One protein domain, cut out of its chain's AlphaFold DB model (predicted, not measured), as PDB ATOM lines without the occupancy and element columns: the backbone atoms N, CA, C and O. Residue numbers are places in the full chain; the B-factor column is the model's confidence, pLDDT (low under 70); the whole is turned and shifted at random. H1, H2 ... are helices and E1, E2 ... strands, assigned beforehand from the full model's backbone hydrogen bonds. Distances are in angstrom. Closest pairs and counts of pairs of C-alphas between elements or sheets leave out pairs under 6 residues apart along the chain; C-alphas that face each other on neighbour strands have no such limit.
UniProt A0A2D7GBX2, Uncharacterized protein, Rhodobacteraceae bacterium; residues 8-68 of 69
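What this domain is: This is residues 8 to 68 of the 69 residues of an uncharacterized protein of Rhodobacteraceae bacterium (UniProt A0A2D7GBX2). One helix, H1, sits off to one side on a long link from a three-strand antiparallel sheet, E1 - E2 - E5, with a small hairpin, E3 and E4, near one end of the sheet. The 61 printed residues run H1 E1 E2 E3 E4 E5, mixed helices and strands. The whole is loose, radius of gyration of the C-alphas 13.1 A, spanning 34 by 28 by 16 A.

Where its parts are: Find C-alpha 8 at (3.747, -29.513, -1.854); H1, residues 8 to 20, runs 18.8 A from there. Next come E1, 32 to 37, 16.9 A; E2, 40 to 45, 16.8 A; E3, 51 to 53; E4, 56 to 58; and E5, 62 to 67, 17.0 A, ending at (-9.556, -38.879, 25.178).

How they stand to each other: H1 is not on the sheet; 7 of its 9 O i to N i+4 pairs are within hydrogen-bond range. Within that range, find N 35 and O 42, 2.8 A, in hairpin E1 and E2; N 43 and O 64, 2.8 A, between antiparallel E2 and E5; N 51 and O 58, 2.9 A, in hairpin E3 and E4. The closest C-alphas of E2 and E4, Asn 45 and Leu 58, are 6.3 A apart.

The domain as a whole: The printed part has no cut; H1 to E1 is a long link. C-alphas 20 and 48, the farthest apart, are 36.0 A apart. No printed residue is under 70 in pLDDT.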
ATOM      1  N   GLU A   8       3.506 -28.169  -1.316       95.50
ATOM      2  CA  GLU A   8       3.747 -29.513  -1.854       95.50
ATOM      3  C   GLU A   8       5.193 -29.946  -1.609       95.50
ATOM      4  O   GLU A   8       5.430 -31.013  -1.046       95.50
ATOM      5  N   GLY A   9       6.164 -29.071  -1.888       96.75
ATOM      6  CA  GLY A   9       7.576 -29.354  -1.655       96.75
ATOM      7  C   GLY A   9       7.899 -29.643  -0.187       96.75
ATOM      8  O   GLY A   9       8.747 -30.487   0.105       96.75
ATOM      9  N   PHE A  10       7.220 -28.990   0.762       96.06
ATOM     10  CA  PHE A  10       7.363 -29.327   2.179       96.06
ATOM     11  C   PHE A  10       6.769 -30.690   2.538       96.06
ATOM     12  O   PHE A  10       7.377 -31.397   3.343       96.06
ATOM     13  N   LEU A  11       5.624 -31.072   1.967       95.38
ATOM     14  CA  LEU A  11       5.041 -32.400   2.183       95.38
ATOM     15  C   LEU A  11       5.951 -33.498   1.617       95.38
ATOM     16  O   LEU A  11       6.247 -34.461   2.327       95.38
ATOM     17  N   ASP A  12       6.475 -33.297   0.409       96.06
ATOM     18  CA  ASP A  12       7.403 -34.220  -0.254       96.06
ATOM     19  C   ASP A  12       8.732 -34.360   0.497       96.06
ATOM     20  O   ASP A  12       9.353 -35.425   0.491       96.06
ATOM     21  N   LEU A  13       9.177 -33.297   1.174       95.94
ATOM     22  CA  LEU A  13      10.366 -33.342   2.020       95.94
ATOM     23  C   LEU A  13      10.093 -34.032   3.362       95.94
ATOM     24  O   LEU A  13      10.886 -34.867   3.797       95.94
ATOM     25  N   LEU A  14       9.020 -33.647   4.060       96.38
ATOM     26  CA  LEU A  14       8.765 -34.079   5.436       96.38
ATOM     27  C   LEU A  14       8.205 -35.500   5.519       96.38
ATOM     28  O   LEU A  14       8.556 -36.209   6.459       96.38
ATOM     29  N   GLY A  15       7.387 -35.927   4.552       96.12
ATOM     30  CA  GLY A  15       6.788 -37.266   4.526       96.12
ATOM     31  C   GLY A  15       7.833 -38.379   4.677       96.12
ATOM     32  O   GLY A  15       7.825 -39.075   5.694       96.12
ATOM     33  N   PRO A  16       8.823 -38.481   3.768       96.81
ATOM     34  CA  PRO A  16       9.868 -39.504   3.850       96.81
ATOM     35  C   PRO A  16      10.725 -39.424   5.122       96.81
ATOM     36  O   PRO A  16      11.227 -40.443   5.606       96.81
ATOM     37  N   ILE A  17      10.915 -38.220   5.675       97.69
ATOM     38  CA  ILE A  17      11.655 -38.022   6.929       97.69
ATOM     39  C   ILE A  17      10.870 -38.620   8.102       97.69
ATOM     40  O   ILE A  17      11.446 -39.364   8.899       97.69
ATOM     41  N   CYS A  18       9.567 -38.340   8.193       98.06
ATOM     42  CA  CYS A  18       8.688 -38.935   9.197       98.06
ATOM     43  C   CYS A  18       8.608 -40.458   9.047       98.06
ATOM     44  O   CYS A  18       8.748 -41.163  10.045       98.06
ATOM     45  N   ASP A  19       8.491 -40.966   7.817       97.19
ATOM     46  CA  ASP A  19       8.466 -42.405   7.537       97.19
ATOM     47  C   ASP A  19       9.763 -43.092   7.983       97.19
ATOM     48  O   ASP A  19       9.738 -44.122   8.661       97.19
ATOM     49  N   THR A  20      10.916 -42.484   7.684       98.12
ATOM     50  CA  THR A  20      12.232 -42.981   8.126       98.12
ATOM     51  C   THR A  20      12.333 -43.008   9.653       98.12
ATOM     52  O   THR A  20      12.887 -43.947  10.228       98.12
ATOM     53  N   ALA A  21      11.764 -42.002  10.321       98.31
ATOM     54  CA  ALA A  21      11.678 -41.922  11.775       98.31
ATOM     55  C   ALA A  21      10.565 -42.803  12.379       98.31
ATOM     56  O   ALA A  21      10.470 -42.891  13.604       98.31
ATOM     57  N   ARG A  22       9.758 -43.479  11.546       97.81
ATOM     58  CA  ARG A  22       8.592 -44.293  11.936       97.81
ATOM     59  C   ARG A  22       7.555 -43.503  12.737       97.81
ATOM     60  O   ARG A  22       6.971 -44.017  13.689       97.81
ATOM     61  N   LEU A  23       7.357 -42.243  12.366       96.94
ATOM     62  CA  LEU A  23       6.324 -41.390  12.934       96.94
ATOM     63  C   LEU A  23       5.056 -41.520  12.098       96.94
ATOM     64  O   LEU A  23       5.085 -41.317  10.887       96.94
ATOM     65  N   GLU A  24       3.940 -41.825  12.752       94.44
ATOM     66  CA  GLU A  24       2.642 -41.812  12.091       94.44
ATOM     67  C   GLU A  24       2.276 -40.380  11.682       94.44
ATOM     68  O   GLU A  24       2.390 -39.433  12.469       94.44
ATOM     69  N   THR A  25       1.820 -40.223  10.444       95.50
ATOM     70  CA  THR A  25       1.369 -38.943   9.907       95.50
ATOM     71  C   THR A  25      -0.037 -39.070   9.341       95.50
ATOM     72  O   THR A  25      -0.467 -40.142   8.921       95.50
ATOM     73  N   ILE A  26      -0.765 -37.956   9.343       94.81
ATOM     74  CA  ILE A  26      -2.048 -37.824   8.657       94.81
ATOM     75  C   ILE A  26      -2.023 -36.538   7.837       94.81
ATOM     76  O   ILE A  26      -1.524 -35.510   8.301       94.81
ATOM     77  N   LEU A  27      -2.571 -36.589   6.625       94.38
ATOM     78  CA  LEU A  27      -2.833 -35.386   5.844       94.38
ATOM     79  C   LEU A  27      -4.095 -34.723   6.391       94.38
ATOM     80  O   LEU A  27      -5.153 -35.347   6.469       94.38
ATOM     81  N   LEU A  28      -3.967 -33.464   6.795       96.81
ATOM     82  CA  LEU A  28      -5.088 -32.674   7.283       96.81
ATOM     83  C   LEU A  28      -5.649 -31.814   6.146       96.81
ATOM     84  O   LEU A  28      -4.857 -31.242   5.392       96.81
ATOM     85  N   PRO A  29      -6.981 -31.672   6.044       96.88
ATOM     86  CA  PRO A  29      -7.589 -30.647   5.207       96.88
ATOM     87  C   PRO A  29      -7.107 -29.246   5.593       96.88
ATOM     88  O   PRO A  29      -6.672 -29.003   6.729       96.88
ATOM     89  N   ASP A  30      -7.216 -28.303   4.660       96.94
ATOM     90  CA  ASP A  30      -6.922 -26.911   4.982       96.94
ATOM     91  C   ASP A  30      -7.846 -26.390   6.098       96.94
ATOM     92  O   ASP A  30      -8.961 -26.877   6.298       96.94
ATOM     93  N   GLY A  31      -7.332 -25.474   6.916       97.81
ATOM     94  CA  GLY A  31      -8.051 -24.972   8.091       97.81
ATOM     95  C   GLY A  31      -8.277 -25.992   9.224       97.81
ATOM     96  O   GLY A  31      -8.764 -25.601  10.283       97.81
ATOM     97  N   VAL A  32      -7.883 -27.265   9.082       98.44
ATOM     98  CA  VAL A  32      -7.972 -28.266  10.161       98.44
ATOM     99  C   VAL A  32      -6.628 -28.446  10.855       98.44
ATOM    100  O   VAL A  32      -5.591 -28.608  10.208       98.44
ATOM    101  N   ARG A  33      -6.610 -28.451  12.190       98.31
ATOM    102  CA  ARG A  33      -5.399 -28.718  12.987       98.31
ATOM    103  C   ARG A  33      -5.684 -29.723  14.098       98.31
ATOM    104  O   ARG A  33      -6.762 -29.718  14.680       98.31
ATOM    105  N   ARG A  34      -4.693 -30.559  14.419       97.56
ATOM    106  CA  ARG A  34      -4.758 -31.551  15.500       97.56
ATOM    107  C   ARG A  34      -3.640 -31.327  16.509       97.56
ATOM    108  O   ARG A  34      -2.498 -31.073  16.122       97.56
ATOM    109  N   ARG A  35      -3.945 -31.485  17.795       97.62
ATOM    110  CA  ARG A  35      -2.951 -31.467  18.869       97.62
ATOM    111  C   ARG A  35      -3.225 -32.567  19.888       97.62
ATOM    112  O   ARG A  35      -4.259 -32.547  20.543       97.62
ATOM    113  N   VAL A  36      -2.258 -33.464  20.061       95.81
ATOM    114  CA  VAL A  36      -2.248 -34.459  21.143       95.81
ATOM    115  C   VAL A  36      -1.428 -33.916  22.316       95.81
ATOM    116  O   VAL A  36      -0.351 -33.347  22.107       95.81
ATOM    117  N   ILE A  37      -1.951 -34.036  23.538       95.75
ATOM    118  CA  ILE A  37      -1.310 -33.623  24.792       95.75
ATOM    119  C   ILE A  37      -1.632 -34.662  25.871       95.75
ATOM    120  O   ILE A  37      -2.739 -34.689  26.399       95.75
ATOM    121  N   GLY A  38      -0.650 -35.490  26.233       95.31
ATOM    122  CA  GLY A  38      -0.890 -36.611  27.146       95.31
ATOM    123  C   GLY A  38      -1.909 -37.577  26.543       95.31
ATOM    124  O   GLY A  38      -1.747 -37.990  25.399       95.31
ATOM    125  N   GLU A  39      -2.961 -37.880  27.297       96.25
ATOM    126  CA  GLU A  39      -4.077 -38.733  26.869       96.25
ATOM    127  C   GLU A  39      -5.172 -37.943  26.140       96.25
ATOM    128  O   GLU A  39      -6.208 -38.488  25.803       96.25
ATOM    129  N   GLU A  40      -4.986 -36.654  25.869       96.81
ATOM    130  CA  GLU A  40      -6.002 -35.814  25.235       96.81
ATOM    131  C   GLU A  40      -5.645 -35.507  23.782       96.81
ATOM    132  O   GLU A  40      -4.498 -35.190  23.460       96.81
ATOM    133  N   CYS A  41      -6.648 -35.496  22.910       97.12
ATOM    134  CA  CYS A  41      -6.544 -35.044  21.533       97.12
ATOM    135  C   CYS A  41      -7.550 -33.924  21.260       97.12
ATOM    136  O   CYS A  41      -8.747 -34.053  21.515       97.12
ATOM    137  N   PHE A  42      -7.062 -32.822  20.699       98.12
ATOM    138  CA  PHE A  42      -7.860 -31.680  20.276       98.12
ATOM    139  C   PHE A  42      -7.829 -31.563  18.759       98.12
ATOM    140  O   PHE A  42      -6.753 -31.539  18.153       98.12
ATOM    141  N   TRP A  43      -9.005 -31.439  18.165       98.38
ATOM    142  CA  TRP A  43      -9.206 -31.154  16.753       98.38
ATOM    143  C   TRP A  43      -9.831 -29.778  16.614       98.38
ATOM    144  O   TRP A  43     -10.820 -29.479  17.275       98.38
ATOM    145  N   PHE A  44      -9.254 -28.948  15.758       98.56
ATOM    146  CA  PHE A  44      -9.715 -27.595  15.482       98.56
ATOM    147  C   PHE A  44     -10.142 -27.518  14.028       98.56
ATOM    148  O   PHE A  44      -9.363 -27.898  13.149       98.56
ATOM    149  N   ASN A  45     -11.340 -26.999  13.787       98.69
ATOM    150  CA  ASN A  45     -11.802 -26.633  12.458       98.69
ATOM    151  C   ASN A  45     -11.945 -25.111  12.392       98.69
ATOM    152  O   ASN A  45     -12.837 -24.544  13.018       98.69
ATOM    153  N   PHE A  46     -11.052 -24.455  11.655       98.62
ATOM    154  CA  PHE A  46     -11.088 -23.007  11.440       98.62
ATOM    155  C   PHE A  46     -11.934 -22.600  10.227       98.62
ATOM    156  O   PHE A  46     -12.041 -21.408   9.947       98.62
ATOM    157  N   ASN A  47     -12.517 -23.562   9.507       98.56
ATOM    158  CA  ASN A  47     -13.375 -23.287   8.362       98.56
ATOM    159  C   ASN A  47     -14.785 -22.868   8.809       98.56
ATOM    160  O   ASN A  47     -15.232 -23.196   9.912       98.56
ATOM    161  N   GLU A  48     -15.489 -22.168   7.920       98.56
ATOM    162  CA  GLU A  48     -16.903 -21.792   8.081       98.56
ATOM    163  C   GLU A  48     -17.864 -22.951   7.763       98.56
ATOM    164  O   GLU A  48     -19.051 -22.879   8.079       98.56
ATOM    165  N   ASP A  49     -17.334 -24.042   7.208       98.38
ATOM    166  CA  ASP A  49     -18.054 -25.271   6.893       98.38
ATOM    167  C   ASP A  49     -17.651 -26.415   7.831       98.38
ATOM    168  O   ASP A  49     -16.551 -26.437   8.395       98.38
ATOM    169  N   ALA A  50     -18.547 -27.393   7.983       98.38
ATOM    170  CA  ALA A  50     -18.232 -28.632   8.680       98.38
ATOM    171  C   ALA A  50     -17.247 -29.466   7.846       98.38
ATOM    172  O   ALA A  50     -17.386 -29.553   6.625       98.38
ATOM    173  N   ILE A  51     -16.271 -30.098   8.499       98.38
ATOM    174  CA  ILE A  51     -15.224 -30.877   7.825       98.38
ATOM    175  C   ILE A  51     -15.180 -32.298   8.373       98.38
ATOM    176  O   ILE A  51     -15.094 -32.508   9.584       98.38
ATOM    177  N   GLU A  52     -15.178 -33.274   7.467       97.56
ATOM    178  CA  GLU A  52     -14.897 -34.669   7.794       97.56
ATOM    179  C   GLU A  52     -13.389 -34.946   7.734       97.56
ATOM    180  O   GLU A  52     -12.725 -34.679   6.731       97.56
ATOM    181  N   VAL A  53     -12.829 -35.493   8.812       96.75
ATOM    182  CA  VAL A  53     -11.408 -35.850   8.897       96.75
ATOM    183  C   VAL A  53     -11.212 -36.994   9.884       96.75
ATOM    184  O   VAL A  53     -11.766 -36.980  10.977       96.75
ATOM    185  N   ALA A  54     -10.418 -38.002   9.510       93.88
ATOM    186  CA  ALA A  54     -10.103 -39.151  10.370       93.88
ATOM    187  C   ALA A  54     -11.342 -39.849  10.986       93.88
ATOM    188  O   ALA A  54     -11.302 -40.304  12.125       93.88
ATOM    189  N   GLY A  55     -12.453 -39.918  10.238       95.00
ATOM    190  CA  GLY A  55     -13.716 -40.511  10.702       95.00
ATOM    191  C   GLY A  55     -14.527 -39.634  11.666       95.00
ATOM    192  O   GLY A  55     -15.526 -40.096  12.210       95.00
ATOM    193  N   LEU A  56     -14.111 -38.384  11.879       96.00
ATOM    194  CA  LEU A  56     -14.793 -37.393  12.706       96.00
ATOM    195  C   LEU A  56     -15.471 -36.353  11.818       96.00
ATOM    196  O   LEU A  56     -14.896 -35.941  10.812       96.00
ATOM    197  N   LEU A  57     -16.646 -35.886  12.236       98.00
ATOM    198  CA  LEU A  57     -17.273 -34.682  11.701       98.00
ATOM    199  C   LEU A  57     -16.996 -33.527  12.669       98.00
ATOM    200  O   LEU A  57     -17.390 -33.590  13.833       98.00
ATOM    201  N   LEU A  58     -16.292 -32.500  12.196       98.44
ATOM    202  CA  LEU A  58     -15.986 -31.296  12.963       98.44
ATOM    203  C   LEU A  58     -16.915 -30.165  12.526       98.44
ATOM    204  O   LEU A  58     -16.924 -29.805  11.349       98.44
ATOM    205  N   ASP A  59     -17.647 -29.568  13.466       98.69
ATOM    206  CA  ASP A  59     -18.499 -28.405  13.193       98.69
ATOM    207  C   ASP A  59     -17.669 -27.189  12.720       98.69
ATOM    208  O   ASP A  59     -16.462 -27.124  12.989       98.69
ATOM    209  N   PRO A  60     -18.273 -26.202  12.036       98.62
ATOM    210  CA  PRO A  60     -17.612 -24.940  11.701       98.62
ATOM    211  C   PRO A  60     -17.047 -24.204  12.916       98.62
ATOM    212  O   PRO A  60     -17.698 -24.164  13.960       98.62
ATOM    213  N   ILE A  61     -15.888 -23.553  12.759       98.56
ATOM    214  CA  ILE A  61     -15.283 -22.643  13.758       98.56
ATOM    215  C   ILE A  61     -15.322 -23.266  15.169       98.56
ATOM    216  O   ILE A  61     -15.805 -22.677  16.140       98.56
ATOM    217  N   SER A  62     -14.868 -24.514  15.276       98.56
ATOM    218  CA  SER A  62     -15.084 -25.343  16.463       98.56
ATOM    219  C   SER A  62     -13.813 -26.030  16.954       98.56
ATOM    220  O   SER A  62     -12.785 -26.095  16.268       98.56
ATOM    221  N   VAL A  63     -13.901 -26.552  18.179       98.44
ATOM    222  CA  VAL A  63     -12.912 -27.457  18.760       98.44
ATOM    223  C   VAL A  63     -13.606 -28.704  19.300       98.44
ATOM    224  O   VAL A  63     -14.534 -28.613  20.102       98.44
ATOM    225  N   LEU A  64     -13.116 -29.873  18.896       98.12
ATOM    226  CA  LEU A  64     -13.499 -31.166  19.450       98.12
ATOM    227  C   LEU A  64     -12.365 -31.686  20.333       98.12
ATOM    228  O   LEU A  64     -11.222 -31.798  19.893       98.12
ATOM    229  N   ARG A  65     -12.687 -32.028  21.580       97.31
ATOM    230  CA  ARG A  65     -11.778 -32.695  22.520       97.31
ATOM    231  C   ARG A  65     -12.150 -34.173  22.630       97.31
ATOM    232  O   ARG A  65     -13.324 -34.490  22.807       97.31
ATOM    233  N   GLN A  66     -11.154 -35.050  22.591       95.94
ATOM    234  CA  GLN A  66     -11.287 -36.496  22.765       95.94
ATOM    235  C   GLN A  66     -10.224 -37.017  23.730       95.94
ATOM    236  O   GLN A  66      -9.113 -36.492  23.762       95.94
ATOM    237  N   VAL A  67     -10.555 -38.076  24.467       91.75
ATOM    238  CA  VAL A  67      -9.556 -38.879  25.178       91.75
ATOM    239  C   VAL A  67      -9.006 -39.901  24.185       91.75
ATOM    240  O   VAL A  67      -9.762 -40.518  23.439       91.75
ATOM    241  N   THR A  68      -7.691 -40.007  24.135       79.94
ATOM    242  CA  THR A  68      -6.939 -40.953  23.318       79.94
ATOM    243  C   THR A  68      -6.940 -42.268  24.087       79.94
ATOM    244  O   THR A  68      -6.477 -42.287  25.226       79.94
TER     245      THR A  68